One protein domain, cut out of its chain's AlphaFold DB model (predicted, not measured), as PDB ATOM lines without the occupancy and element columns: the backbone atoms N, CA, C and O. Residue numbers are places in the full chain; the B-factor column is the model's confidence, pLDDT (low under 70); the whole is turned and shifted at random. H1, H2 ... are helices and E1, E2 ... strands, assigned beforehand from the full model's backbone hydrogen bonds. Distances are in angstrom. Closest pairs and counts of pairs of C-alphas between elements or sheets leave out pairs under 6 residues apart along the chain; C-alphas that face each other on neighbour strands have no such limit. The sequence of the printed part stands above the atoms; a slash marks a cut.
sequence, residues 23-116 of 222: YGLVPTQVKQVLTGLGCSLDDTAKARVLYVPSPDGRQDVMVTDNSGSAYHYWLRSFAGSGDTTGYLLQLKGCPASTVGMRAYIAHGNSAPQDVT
ATOM      1  N   TYR A  23     159.470 169.316 121.034       89.50
ATOM      2  CA  TYR A  23     159.412 169.928 122.355       89.50
ATOM      3  C   TYR A  23     159.287 171.445 122.224       89.50
ATOM      4  O   TYR A  23     160.131 172.098 121.605       89.50
ATOM      5  N   GLY A  24     158.238 171.994 122.822       91.12
ATOM      6  CA  GLY A  24     157.920 173.414 122.793       91.12
ATOM      7  C   GLY A  24     157.029 173.798 123.963       91.12
ATOM      8  O   GLY A  24     156.664 172.956 124.780       91.12
ATOM      9  N   LEU A  25     156.698 175.083 124.054       93.25
ATOM     10  CA  LEU A  25     155.735 175.553 125.044       93.25
ATOM     11  C   LEU A  25     154.357 174.951 124.760       93.25
ATOM     12  O   LEU A  25     153.972 174.790 123.600       93.25
ATOM     13  N   VAL A  26     153.613 174.659 125.827       92.25
ATOM     14  CA  VAL A  26     152.217 174.223 125.723       92.25
ATOM     15  C   VAL A  26     151.405 175.322 125.014       92.25
ATOM     16  O   VAL A  26     151.439 176.470 125.469       92.25
ATOM     17  N   PRO A  27     150.682 175.016 123.919       91.38
ATOM     18  CA  PRO A  27     149.857 175.999 123.221       91.38
ATOM     19  C   PRO A  27     148.808 176.629 124.146       91.38
ATOM     20  O   PRO A  27     148.233 175.938 124.986       91.38
ATOM     21  N   THR A  28     148.511 177.920 123.965       89.56
ATOM     22  CA  THR A  28     147.595 178.681 124.838       89.56
ATOM     23  C   THR A  28     146.237 178.000 125.011       89.56
ATOM     24  O   THR A  28     145.769 177.866 126.137       89.56
ATOM     25  N   GLN A  29     145.648 177.494 123.925       87.75
ATOM     26  CA  GLN A  29     144.373 176.767 123.961       87.75
ATOM     27  C   GLN A  29     144.421 175.511 124.851       87.75
ATOM     28  O   GLN A  29     143.484 175.218 125.583       87.75
ATOM     29  N   VAL A  30     145.550 174.797 124.856       91.12
ATOM     30  CA  VAL A  30     145.744 173.596 125.680       91.12
ATOM     31  C   VAL A  30     145.936 173.978 127.142       91.12
ATOM     32  O   VAL A  30     145.362 173.331 128.016       91.12
ATOM     33  N   LYS A  31     146.674 175.065 127.415       91.50
ATOM     34  CA  LYS A  31     146.795 175.609 128.775       91.50
ATOM     35  C   LYS A  31     145.425 175.963 129.349       91.50
ATOM     36  O   LYS A  31     145.123 175.558 130.461       91.50
ATOM     37  N   GLN A  32     144.584 176.653 128.577       89.38
ATOM     38  CA  GLN A  32     143.233 177.030 129.002       89.38
ATOM     39  C   GLN A  32     142.381 175.813 129.377       89.38
ATOM     40  O   GLN A  32     141.758 175.821 130.436       89.38
ATOM     41  N   VAL A  33     142.387 174.759 128.554       92.06
ATOM     42  CA  VAL A  33     141.647 173.517 128.841       92.06
ATOM     43  C   VAL A  33     142.168 172.847 130.106       92.06
ATOM     44  O   VAL A  33     141.390 172.570 131.013       92.06
ATOM     45  N   LEU A  34     143.480 172.629 130.203       92.62
ATOM     46  CA  LEU A  34     144.090 171.964 131.355       92.62
ATOM     47  C   LEU A  34     143.865 172.759 132.651       92.62
ATOM     48  O   LEU A  34     143.451 172.186 133.656       92.62
ATOM     49  N   THR A  35     144.054 174.079 132.637       91.19
ATOM     50  CA  THR A  35     143.760 174.943 133.792       91.19
ATOM     51  C   THR A  35     142.269 174.970 134.124       91.19
ATOM     52  O   THR A  35     141.915 174.937 135.300       91.19
ATOM     53  N   GLY A  36     141.388 174.962 133.118       88.75
ATOM     54  CA  GLY A  36     139.940 174.839 133.311       88.75
ATOM     55  C   GLY A  36     139.533 173.521 133.977       88.75
ATOM     56  O   GLY A  36     138.567 173.495 134.735       88.75
ATOM     57  N   LEU A  37     140.310 172.456 133.762       89.94
ATOM     58  CA  LEU A  37     140.177 171.175 134.459       89.94
ATOM     59  C   LEU A  37     140.851 171.162 135.841       89.94
ATOM     60  O   LEU A  37     140.737 170.168 136.545       89.94
ATOM     61  N   GLY A  38     141.534 172.238 136.247       90.06
ATOM     62  CA  GLY A  38     142.209 172.369 137.542       90.06
ATOM     63  C   GLY A  38     143.703 172.027 137.539       90.06
ATOM     64  O   GLY A  38     144.320 172.000 138.602       90.06
ATOM     65  N   CYS A  39     144.313 171.776 136.377       91.12
ATOM     66  CA  CYS A  39     145.752 171.524 136.281       91.12
ATOM     67  C   CYS A  39     146.554 172.782 136.637       91.12
ATOM     68  O   CYS A  39     146.285 173.867 136.114       91.12
ATOM     69  N   SER A  40     147.606 172.616 137.440       89.12
ATOM     70  CA  SER A  40     148.634 173.644 137.618       89.12
ATOM     71  C   SER A  40     149.764 173.387 136.626       89.12
ATOM     72  O   SER A  40     150.463 172.380 136.731       89.12
ATOM     73  N   LEU A  41     149.917 174.269 135.640       87.81
ATOM     74  CA  LEU A  41     150.951 174.157 134.616       87.81
ATOM     75  C   LEU A  41     152.068 175.165 134.882       87.81
ATOM     76  O   LEU A  41     151.804 176.340 135.121       87.81
ATOM     77  N   ASP A  42     153.316 174.718 134.781       86.19
ATOM     78  CA  ASP A  42     154.470 175.613 134.710       86.19
ATOM     79  C   ASP A  42     154.532 176.237 133.308       86.19
ATOM     80  O   ASP A  42     154.650 175.538 132.298       86.19
ATOM     81  N   ASP A  43     154.460 177.567 133.237       81.31
ATOM     82  CA  ASP A  43     154.466 178.312 131.977       81.31
ATOM     83  C   ASP A  43     155.744 178.140 131.151       81.31
ATOM     84  O   ASP A  43     155.724 178.393 129.940       81.31
ATOM     85  N   THR A  44     156.829 177.700 131.790       85.81
ATOM     86  CA  THR A  44     158.129 177.433 131.171       85.81
ATOM     87  C   THR A  44     158.322 175.966 130.787       85.81
ATOM     88  O   THR A  44     159.243 175.654 130.021       85.81
ATOM     89  N   ALA A  45     157.448 175.069 131.263       84.94
ATOM     90  CA  ALA A  45     157.538 173.650 130.967       84.94
ATOM     91  C   ALA A  45     157.357 173.390 129.469       84.94
ATOM     92  O   ALA A  45     156.478 173.938 128.793       84.94
ATOM     93  N   LYS A  46     158.219 172.516 128.946       89.81
ATOM     94  CA  LYS A  46     158.132 172.053 127.566       89.81
ATOM     95  C   LYS A  46     157.337 170.761 127.520       89.81
ATOM     96  O   LYS A  46     157.630 169.833 128.261       89.81
ATOM     97  N   ALA A  47     156.401 170.701 126.587       91.00
ATOM     98  CA  ALA A  47     155.674 169.497 126.231       91.00
ATOM     99  C   ALA A  47     156.039 169.099 124.802       91.00
ATOM    100  O   ALA A  47     156.502 169.920 124.000       91.00
ATOM    101  N   ARG A  48     155.822 167.835 124.456       90.56
ATOM    102  CA  ARG A  48     155.883 167.392 123.069       90.56
ATOM    103  C   ARG A  48     154.592 167.802 122.371       90.56
ATOM    104  O   ARG A  48     153.517 167.315 122.704       90.56
ATOM    105  N   VAL A  49     154.724 168.703 121.402       91.62
ATOM    106  CA  VAL A  49     153.609 169.289 120.655       91.62
ATOM    107  C   VAL A  49     153.708 168.867 119.197       91.62
ATOM    108  O   VAL A  49     154.722 169.096 118.530       91.62
ATOM    109  N   LEU A  50     152.641 168.267 118.689       90.31
ATOM    110  CA  LEU A  50     152.426 168.038 117.271       90.31
ATOM    111  C   LEU A  50     151.280 168.930 116.812       90.31
ATOM    112  O   LEU A  50     150.173 168.824 117.325       90.31
ATOM    113  N   TYR A  51     151.548 169.779 115.828       89.56
ATOM    114  CA  TYR A  51     150.504 170.516 115.136       89.56
ATOM    115  C   TYR A  51     149.951 169.665 113.996       89.56
ATOM    116  O   TYR A  51     150.712 169.196 113.146       89.56
ATOM    117  N   VAL A  52     148.639 169.478 113.990       87.31
ATOM    118  CA  VAL A  52     147.904 168.678 113.016       87.31
ATOM    119  C   VAL A  52     147.187 169.640 112.063       87.31
ATOM    120  O   VAL A  52     146.447 170.515 112.523       87.31
ATOM    121  N   PRO A  53     147.420 169.542 110.743       78.31
ATOM    122  CA  PRO A  53     146.671 170.330 109.773       78.31
ATOM    123  C   PRO A  53     145.171 170.027 109.868       78.31
ATOM    124  O   PRO A  53     144.782 168.861 109.851       78.31
ATOM    125  N   SER A  54     144.340 171.068 109.932       72.00
ATOM    126  CA  SER A  54     142.884 170.952 109.800       72.00
ATOM    127  C   SER A  54     142.436 171.505 108.443       72.00
ATOM    128  O   SER A  54     143.046 172.472 107.971       72.00
ATOM    129  N   PRO A  55     141.381 170.947 107.819       63.19
ATOM    130  CA  PRO A  55     140.839 171.447 106.553       63.19
ATOM    131  C   PRO A  55     140.484 172.942 106.573       63.19
ATOM    132  O   PRO A  55     140.685 173.627 105.573       63.19
ATOM    133  N   ASP A  56     140.045 173.463 107.722       64.56
ATOM    134  CA  ASP A  56     139.540 174.837 107.861       64.56
ATOM    135  C   ASP A  56     140.624 175.858 108.262       64.56
ATOM    136  O   ASP A  56     140.333 176.988 108.654       64.56
ATOM    137  N   GLY A  57     141.905 175.469 108.218       64.31
ATOM    138  CA  GLY A  57     143.041 176.349 108.524       64.31
ATOM    139  C   GLY A  57     143.252 176.659 110.014       64.31
ATOM    140  O   GLY A  57     144.315 177.166 110.380       64.31
ATOM    141  N   ARG A  58     142.302 176.311 110.896       75.69
ATOM    142  CA  ARG A  58     142.516 176.275 112.353       75.69
ATOM    143  C   ARG A  58     143.471 175.132 112.701       75.69
ATOM    144  O   ARG A  58     143.315 174.023 112.216       75.69
ATOM    145  N   GLN A  59     144.480 175.384 113.526       81.69
ATOM    146  CA  GLN A  59     145.512 174.383 113.787       81.69
ATOM    147  C   GLN A  59     145.124 173.480 114.959       81.69
ATOM    148  O   GLN A  59     145.027 173.943 116.100       81.69
ATOM    149  N   ASP A  60     144.944 172.192 114.675       91.06
ATOM    150  CA  ASP A  60     144.792 171.183 115.711       91.06
ATOM    151  C   ASP A  60     146.128 170.843 116.350       91.06
ATOM    152  O   ASP A  60     147.199 171.043 115.771       91.06
ATOM    153  N   VAL A  61     146.073 170.323 117.571       91.94
ATOM    154  CA  VAL A  61     147.256 169.963 118.339       91.94
ATOM    155  C   VAL A  61     147.080 168.619 119.013       91.94
ATOM    156  O   VAL A  61     146.007 168.278 119.499       91.94
ATOM    157  N   MET A  62     148.171 167.874 119.081       92.06
ATOM    158  CA  MET A  62     148.333 166.743 119.976       92.06
ATOM    159  C   MET A  62     149.489 167.072 120.916       92.06
ATOM    160  O   MET A  62     150.566 167.470 120.463       92.06
ATOM    161  N   VAL A  63     149.248 166.977 122.219       91.69
ATOM    162  CA  VAL A  63     150.184 167.407 123.257       91.69
ATOM    163  C   VAL A  63     150.323 166.319 124.306       91.69
ATOM    164  O   VAL A  63     149.332 165.772 124.782       91.69
ATOM    165  N   THR A  64     151.563 166.047 124.694       90.94
ATOM    166  CA  THR A  64     151.883 165.260 125.883       90.94
ATOM    167  C   THR A  64     153.078 165.878 126.592       90.94
ATOM    168  O   THR A  64     154.005 166.353 125.932       90.94
ATOM    169  N   ASP A  65     153.065 165.929 127.918       88.56
ATOM    170  CA  ASP A  65     154.180 166.491 128.685       88.56
ATOM    171  C   ASP A  65     155.426 165.602 128.634       88.56
ATOM    172  O   ASP A  65     156.507 166.083 128.294       88.56
ATOM    173  N   ASN A  66     155.263 164.300 128.877       81.88
ATOM    174  CA  ASN A  66     156.335 163.312 128.800       81.88
ATOM    175  C   ASN A  66     156.047 162.275 127.715       81.88
ATOM    176  O   ASN A  66     154.919 161.848 127.502       81.88
ATOM    177  N   SER A  67     157.092 161.817 127.031       74.06
ATOM    178  CA  SER A  67     156.968 160.690 126.107       74.06
ATOM    179  C   SER A  67     156.795 159.365 126.856       74.06
ATOM    180  O   SER A  67     157.391 159.170 127.913       74.06
ATOM    181  N   GLY A  68     156.096 158.411 126.242       73.81
ATOM    182  CA  GLY A  68     155.909 157.073 126.809       73.81
ATOM    183  C   GLY A  68     154.798 157.051 127.855       73.81
ATOM    184  O   GLY A  68     153.928 157.911 127.833       73.81
ATOM    185  N   SER A  69     154.792 156.057 128.737       77.19
ATOM    186  CA  SER A  69     153.700 155.807 129.690       77.19
ATOM    187  C   SER A  69     153.685 156.729 130.920       77.19
ATOM    188  O   SER A  69     152.697 156.736 131.651       77.19
ATOM    189  N   ALA A  70     154.744 157.522 131.123       83.25
ATOM    190  CA  ALA A  70     154.936 158.430 132.261       83.25
ATOM    191  C   ALA A  70     154.436 159.872 132.013       83.25
ATOM    192  O   ALA A  70     154.870 160.809 132.684       83.25
ATOM    193  N   TYR A  71     153.570 160.073 131.017       87.44
ATOM    194  CA  TYR A  71     152.879 161.349 130.827       87.44
ATOM    195  C   TYR A  71     151.982 161.647 132.029       87.44
ATOM    196  O   TYR A  71     151.373 160.729 132.572       87.44
ATOM    197  N   HIS A  72     151.866 162.916 132.415       89.94
ATOM    198  CA  HIS A  72     150.839 163.373 133.355       89.94
ATOM    199  C   HIS A  72     149.586 163.840 132.620       89.94
ATOM    200  O   HIS A  72     148.484 163.767 133.166       89.94
ATOM    201  N   TYR A  73     149.730 164.295 131.374       91.38
ATOM    202  CA  TYR A  73     148.595 164.581 130.507       91.38
ATOM    203  C   TYR A  73     148.894 164.245 129.050       91.38
ATOM    204  O   TYR A  73     150.004 164.404 128.536       91.38
ATOM    205  N   TRP A  74     147.847 163.794 128.378       92.81
ATOM    206  CA  TRP A  74     147.786 163.661 126.936       92.81
ATOM    207  C   TRP A  74     146.518 164.342 126.447       92.81
ATOM    208  O   TRP A  74     145.467 164.211 127.076       92.81
ATOM    209  N   LEU A  75     146.614 165.068 125.339       93.62
ATOM    210  CA  LEU A  75     145.483 165.746 124.724       93.62
ATOM    211  C   LEU A  75     145.605 165.740 123.203       93.62
ATOM    212  O   LEU A  75     146.689 165.939 122.657       93.62
ATOM    213  N   ARG A  76     144.470 165.607 122.522       93.88
ATOM    214  CA  ARG A  76     144.301 165.859 121.088       93.88
ATOM    215  C   ARG A  76     143.117 166.802 120.879       93.88
ATOM    216  O   ARG A  76     142.033 166.515 121.375       93.88
ATOM    217  N   SER A  77     143.313 167.896 120.144       94.19
ATOM    218  CA  SER A  77     142.242 168.819 119.752       94.19
ATOM    219  C   SER A  77     141.670 168.499 118.371       94.19
ATOM    220  O   SER A  77     142.365 167.937 117.516       94.19
ATOM    221  N   PHE A  78     140.422 168.916 118.174       93.44
ATOM    222  CA  PHE A  78     139.668 168.812 116.932       93.44
ATOM    223  C   PHE A  78     138.949 170.138 116.671       93.44
ATOM    224  O   PHE A  78     138.015 170.506 117.388       93.44
ATOM    225  N   ALA A  79     139.411 170.888 115.676       92.00
ATOM    226  CA  ALA A  79     138.853 172.188 115.342       92.00
ATOM    227  C   ALA A  79     137.454 172.012 114.747       92.00
ATOM    228  O   ALA A  79     137.233 171.183 113.863       92.00
ATOM    229  N   GLY A  80     136.502 172.775 115.271       90.06
ATOM    230  CA  GLY A  80     135.129 172.831 114.795       90.06
ATOM    231  C   GLY A  80     134.811 174.117 114.034       90.06
ATOM    232  O   GLY A  80     135.686 174.948 113.767       90.06
ATOM    233  N   SER A  81     133.529 174.301 113.736       87.81
ATOM    234  CA  SER A  81     132.980 175.545 113.224       87.81
ATOM    235  C   SER A  81     133.000 176.643 114.299       87.81
ATOM    236  O   SER A  81     132.923 176.389 115.507       87.81
ATOM    237  N   GLY A  82     133.152 177.893 113.855       87.50
ATOM    238  CA  GLY A  82     133.238 179.044 114.754       87.50
ATOM    239  C   GLY A  82     134.402 178.922 115.742       87.50
ATOM    240  O   GLY A  82     135.550 178.729 115.336       87.50
ATOM    241  N   ASP A  83     134.099 179.044 117.034       88.75
ATOM    242  CA  ASP A  83     135.032 178.928 118.160       88.75
ATOM    243  C   ASP A  83     134.947 177.572 118.888       88.75
ATOM    244  O   ASP A  83     135.574 177.390 119.937       88.75
ATOM    245  N   THR A  84     134.226 176.597 118.326       93.06
ATOM    246  CA  THR A  84     134.095 175.265 118.922       93.06
ATOM    247  C   THR A  84     135.368 174.446 118.723       93.06
ATOM    248  O   THR A  84     136.012 174.500 117.669       93.06
ATOM    249  N   THR A  85     135.759 173.698 119.753       93.94
ATOM    250  CA  THR A  85     136.894 172.769 119.711       93.94
ATOM    251  C   THR A  85     136.585 171.528 120.537       93.94
ATOM    252  O   THR A  85     136.261 171.633 121.720       93.94
ATOM    253  N   GLY A  86     136.711 170.356 119.923       95.31
ATOM    254  CA  GLY A  86     136.680 169.075 120.617       95.31
ATOM    255  C   GLY A  86     138.046 168.737 121.199       95.31
ATOM    256  O   GLY A  86     139.078 169.079 120.618       95.31
ATOM    257  N   TYR A  87     138.068 168.029 122.321       95.81
ATOM    258  CA  TYR A  87     139.285 167.513 122.933       95.81
ATOM    259  C   TYR A  87     139.092 166.065 123.360       95.81
ATOM    260  O   TYR A  87     138.110 165.736 124.018       95.81
ATOM    261  N   LEU A  88     140.058 165.216 123.030       95.69
ATOM    262  CA  LEU A  88     140.270 163.952 123.729       95.69
ATOM    263  C   LEU A  88     141.426 164.141 124.696       95.69
ATOM    264  O   LEU A  88     142.444 164.717 124.312       95.69
ATOM    265  N   LEU A  89     141.264 163.690 125.934       94.31
ATOM    266  CA  LEU A  89     142.223 163.942 127.001       94.31
ATOM    267  C   LEU A  89     142.304 162.755 127.962       94.31
ATOM    268  O   LEU A  89     141.291 162.153 128.301       94.31
ATOM    269  N   GLN A  90     143.509 162.430 128.421       93.50
ATOM    270  CA  GLN A  90     143.720 161.497 129.526       93.50
ATOM    271  C   GLN A  90     144.712 162.101 130.509       93.50
ATOM    272  O   GLN A  90     145.780 162.576 130.112       93.50
ATOM    273  N   LEU A  91     144.356 162.060 131.791       92.69
ATOM    274  CA  LEU A  91     145.176 162.590 132.873       92.69
ATOM    275  C   LEU A  91     145.732 161.442 133.695       92.69
ATOM    276  O   LEU A  91     145.017 160.521 134.085       92.69
ATOM    277  N   LYS A  92     147.012 161.553 134.010       90.25
ATOM    278  CA  LYS A  92     147.745 160.719 134.958       90.25
ATOM    279  C   LYS A  92     148.401 161.637 135.987       90.25
ATOM    280  O   LYS A  92     149.613 161.639 136.173       90.25
ATOM    281  N   GLY A  93     147.563 162.462 136.619       85.62
ATOM    282  CA  GLY A  93     147.967 163.350 137.707       85.62
ATOM    283  C   GLY A  93     147.831 164.852 137.444       85.62
ATOM    284  O   GLY A  93     148.703 165.595 137.892       85.62
ATOM    285  N   CYS A  94     146.774 165.339 136.767       75.88
ATOM    286  CA  CYS A  94     146.539 166.793 136.731       75.88
ATOM    287  C   CYS A  94     145.069 167.191 136.477       75.88
ATOM    288  O   CYS A  94     144.610 166.989 135.365       75.88
ATOM    289  N   PRO A  95     144.315 167.753 137.448       77.88
ATOM    290  CA  PRO A  95     144.590 167.798 138.892       77.88
ATOM    291  C   PRO A  95     144.523 166.416 139.561       77.88
ATOM    292  O   PRO A  95     145.043 166.236 140.655       77.88
ATOM    293  N   ALA A  96     143.898 165.442 138.901       86.31
ATOM    294  CA  ALA A  96     143.810 164.048 139.316       86.31
ATOM    295  C   ALA A  96     143.920 163.145 138.080       86.31
ATOM    296  O   ALA A  96     143.881 163.624 136.945       86.31
ATOM    297  N   SER A  97     144.097 161.843 138.287       88.50
ATOM    298  CA  SER A  97     144.047 160.873 137.193       88.50
ATOM    299  C   SER A  97     142.609 160.657 136.728       88.50
ATOM    300  O   SER A  97     141.694 160.617 137.549       88.50
ATOM    301  N   THR A  98     142.412 160.477 135.426       89.44
ATOM    302  CA  THR A  98     141.129 160.034 134.876       89.44
ATOM    303  C   THR A  98     141.115 158.516 134.760       89.44
ATOM    304  O   THR A  98     142.096 157.910 134.334       89.44
ATOM    305  N   VAL A  99     139.982 157.894 135.084       90.19
ATOM    306  CA  VAL A  99     139.681 156.541 134.600       90.19
ATOM    307  C   VAL A  99     139.371 156.663 133.109       90.19
ATOM    308  O   VAL A  99     138.438 157.385 132.754       90.19
ATOM    309  N   GLY A 100     140.174 156.026 132.255       91.62
ATOM    310  CA  GLY A 100     140.041 156.105 130.799       91.62
ATOM    311  C   GLY A 100     140.356 157.478 130.191       91.62
ATOM    312  O   GLY A 100     140.770 158.422 130.880       91.62
ATOM    313  N   MET A 101     140.140 157.592 128.877       94.31
ATOM    314  CA  MET A 101     140.125 158.892 128.199       94.31
ATOM    315  C   MET A 101     138.787 159.604 128.421       94.31
ATOM    316  O   MET A 101     137.742 158.987 128.632       94.31
ATOM    317  N   ARG A 102     138.817 160.925 128.304       95.88
ATOM    318  CA  ARG A 102     137.663 161.813 128.389       95.88
ATOM    319  C   ARG A 102     137.512 162.597 127.095       95.88
ATOM    320  O   ARG A 102     138.507 162.976 126.473       95.88
ATOM    321  N   ALA A 103     136.266 162.841 126.707       96.69
ATOM    322  CA  ALA A 103     135.917 163.702 125.588       96.69
ATOM    323  C   ALA A 103     135.330 165.008 126.122       96.69
ATOM    324  O   ALA A 103     134.366 164.988 126.885       96.69
ATOM    325  N   TYR A 104     135.886 166.134 125.688       96.38
ATOM    326  CA  TYR A 104     135.420 167.466 126.050       96.38
ATOM    327  C   TYR A 104     135.086 168.299 124.821       96.38
ATOM    328  O   TYR A 104     135.688 168.127 123.762       96.38
ATOM    329  N   ILE A 105     134.177 169.256 124.982       95.81
ATOM    330  CA  ILE A 105     133.897 170.293 123.987       95.81
ATOM    331  C   ILE A 105     134.050 171.655 124.660       95.81
ATOM    332  O   ILE A 105     133.467 171.897 125.714       95.81
ATOM    333  N   ALA A 106     134.842 172.545 124.064       93.44
ATOM    334  CA  ALA A 106     134.953 173.937 124.492       93.44
ATOM    335  C   ALA A 106     134.423 174.880 123.407       93.44
ATOM    336  O   ALA A 106     134.592 174.618 122.214       93.44
ATOM    337  N   HIS A 107     133.849 175.999 123.843       91.50
ATOM    338  CA  HIS A 107     133.402 177.097 122.988       91.50
ATOM    339  C   HIS A 107     134.178 178.358 123.374       91.50
ATOM    340  O   HIS A 107     134.011 178.888 124.477       91.50
ATOM    341  N   GLY A 108     135.095 178.788 122.508       87.00
ATOM    342  CA  GLY A 108     135.959 179.934 122.777       87.00
ATOM    343  C   GLY A 108     136.761 179.761 124.071       87.00
ATOM    344  O   GLY A 108     137.478 178.778 124.240       87.00
ATOM    345  N   ASN A 109     136.632 180.722 124.989       83.25
ATOM    346  CA  ASN A 109     137.331 180.722 126.283       83.25
ATOM    347  C   ASN A 109     136.507 180.111 127.433       83.25
ATOM    348  O   ASN A 109     136.898 180.232 128.596       83.25
ATOM    349  N   SER A 110     135.346 179.517 127.146       86.19
ATOM    350  CA  SER A 110     134.528 178.867 128.170       86.19
ATOM    351  C   SER A 110     135.192 177.593 128.694       86.19
ATOM    352  O   SER A 110     135.971 176.943 127.997       86.19
ATOM    353  N   ALA A 111     134.858 177.223 129.933       86.44
ATOM    354  CA  ALA A 111     135.304 175.960 130.505       86.44
ATOM    355  C   ALA A 111     134.853 174.779 129.617       86.44
ATOM    356  O   ALA A 111     133.711 174.785 129.145       86.44
ATOM    357  N   PRO A 112     135.722 173.779 129.386       92.12
ATOM    358  CA  PRO A 112     135.378 172.616 128.580       92.12
ATOM    359  C   PRO A 112     134.253 171.808 129.242       92.12
ATOM    360  O   PRO A 112     134.319 171.484 130.427       92.12
ATOM    361  N   GLN A 113     133.231 171.450 128.468       94.38
ATOM    362  CA  GLN A 113     132.156 170.560 128.893       94.38
ATOM    363  C   GLN A 113     132.571 169.102 128.684       94.38
ATOM    364  O   GLN A 113     132.936 168.733 127.570       94.38
ATOM    365  N   ASP A 114     132.464 168.267 129.720       95.19
ATOM    366  CA  ASP A 114     132.644 166.814 129.596       95.19
ATOM    367  C   ASP A 114     131.443 166.191 128.868       95.19
ATOM    368  O   ASP A 114     130.293 166.330 129.298       95.19
ATOM    369  N   VAL A 115     131.708 165.511 127.754       96.81
ATOM    370  CA  VAL A 115     130.707 164.806 126.937       96.81
ATOM    371  C   VAL A 115     130.948 163.293 126.894       96.81
ATOM    372  O   VAL A 115     130.311 162.587 126.113       96.81
ATOM    373  N   THR A 116     131.830 162.773 127.753       96.50
ATOM    374  CA  THR A 116     132.247 161.360 127.782       96.50
ATOM    375  C   THR A 116     131.064 160.402 127.920       96.50
ATOM    376  O   THR A 116     130.938 159.461 127.140       96.50
TER     377      THR A 116
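What this domain is: This is residues 23 to 116 of the 222 residues of an uncharacterized protein of Stenotrophomonas sp (UniProt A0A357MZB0). A strongly twisted sheet of six strands, E1 to E6, curls round one short helix, H1, which lies in its hollow. Five of the strands, E2 to E6, follow one another back and forth across the sheet, while E1, before the helix, adds a short edge beside E2. The printed part has 94 residues, with the order E1, H1, E2, E3, E4, E5, E6 along the chain; the sheet's order is E1 E2 E3 E4 E5 E6, antiparallel throughout. The class is mostly strand, though under half of the residues, 45 of 94, are in named elements. The whole is compact and rounded, with a radius of gyration of the C-alphas of 12.4 A and spans of 33 by 27 by 22 A.

Where its parts are: E1, residues 23 to 25, begins at C-alpha 23 (159.412, 169.928, 122.355) and is 7.2 A long. H1, residues 28 to 36, is 12.0 A long and begins at C-alpha 28 (147.595, 178.681, 124.838). E2, residues 46 to 52, measures 18.1 A, and E3, residues 60 to 64, 13.7 A. E4, residues 73 to 79, measures 19.6 A. E5, residues 84 to 91, is the longest strand at 21.9 A. E6, residues 102 to 107, is 16.8 A long and ends at C-alpha 107 (133.402, 177.097, 122.988).

How they stand to each other: E1 and E6 are the edge strands. E1 and E2 are antiparallel, with N 24 and O 47 3.0 A apart, within hydrogen-bond range. The pairing of E2 is staggered: its residues 46 to 48 pair with E1 and 48 to 52 with E3. E2 to E6 form a meander, each strand the antiparallel neighbour of the one before, and each successive pair is a hairpin. Within hydrogen-bond range are N 50 and O 62 of E2 and E3, 2.8 A; N 63 and O 75 of E3 and E4, 2.8 A; N 76 and O 88 of E4 and E5, 2.8 A; and N 87 and O 104 of E5 and E6, 2.8 A. H1 is on the sheet, and its closest C-alphas to E4 are those of Val 30 and Leu 75, 7.9 A apart. To E6 the closest are those of Val 33 and Ala 106, 8.0 A. H1 and E5 are near each other, with 6 pairs of C-alphas within 10 A. In H1 every O i to N i+4 pair is within hydrogen-bond range. E1 and E6 are apart.

The domain as a whole: The C-alphas of Ala 70 and Gly 82 are the two farthest apart, at 34.7 A. The printed part has no cut. No link is long; E1 to H1 and E4 to E5 are tight. Beyond E6, residues 113 to 114 pair antiparallel with its residues 104 to 105. The mean pLDDT of the printed part is 88.5, and residues 55 to 57, between E2 and E3, are under 70.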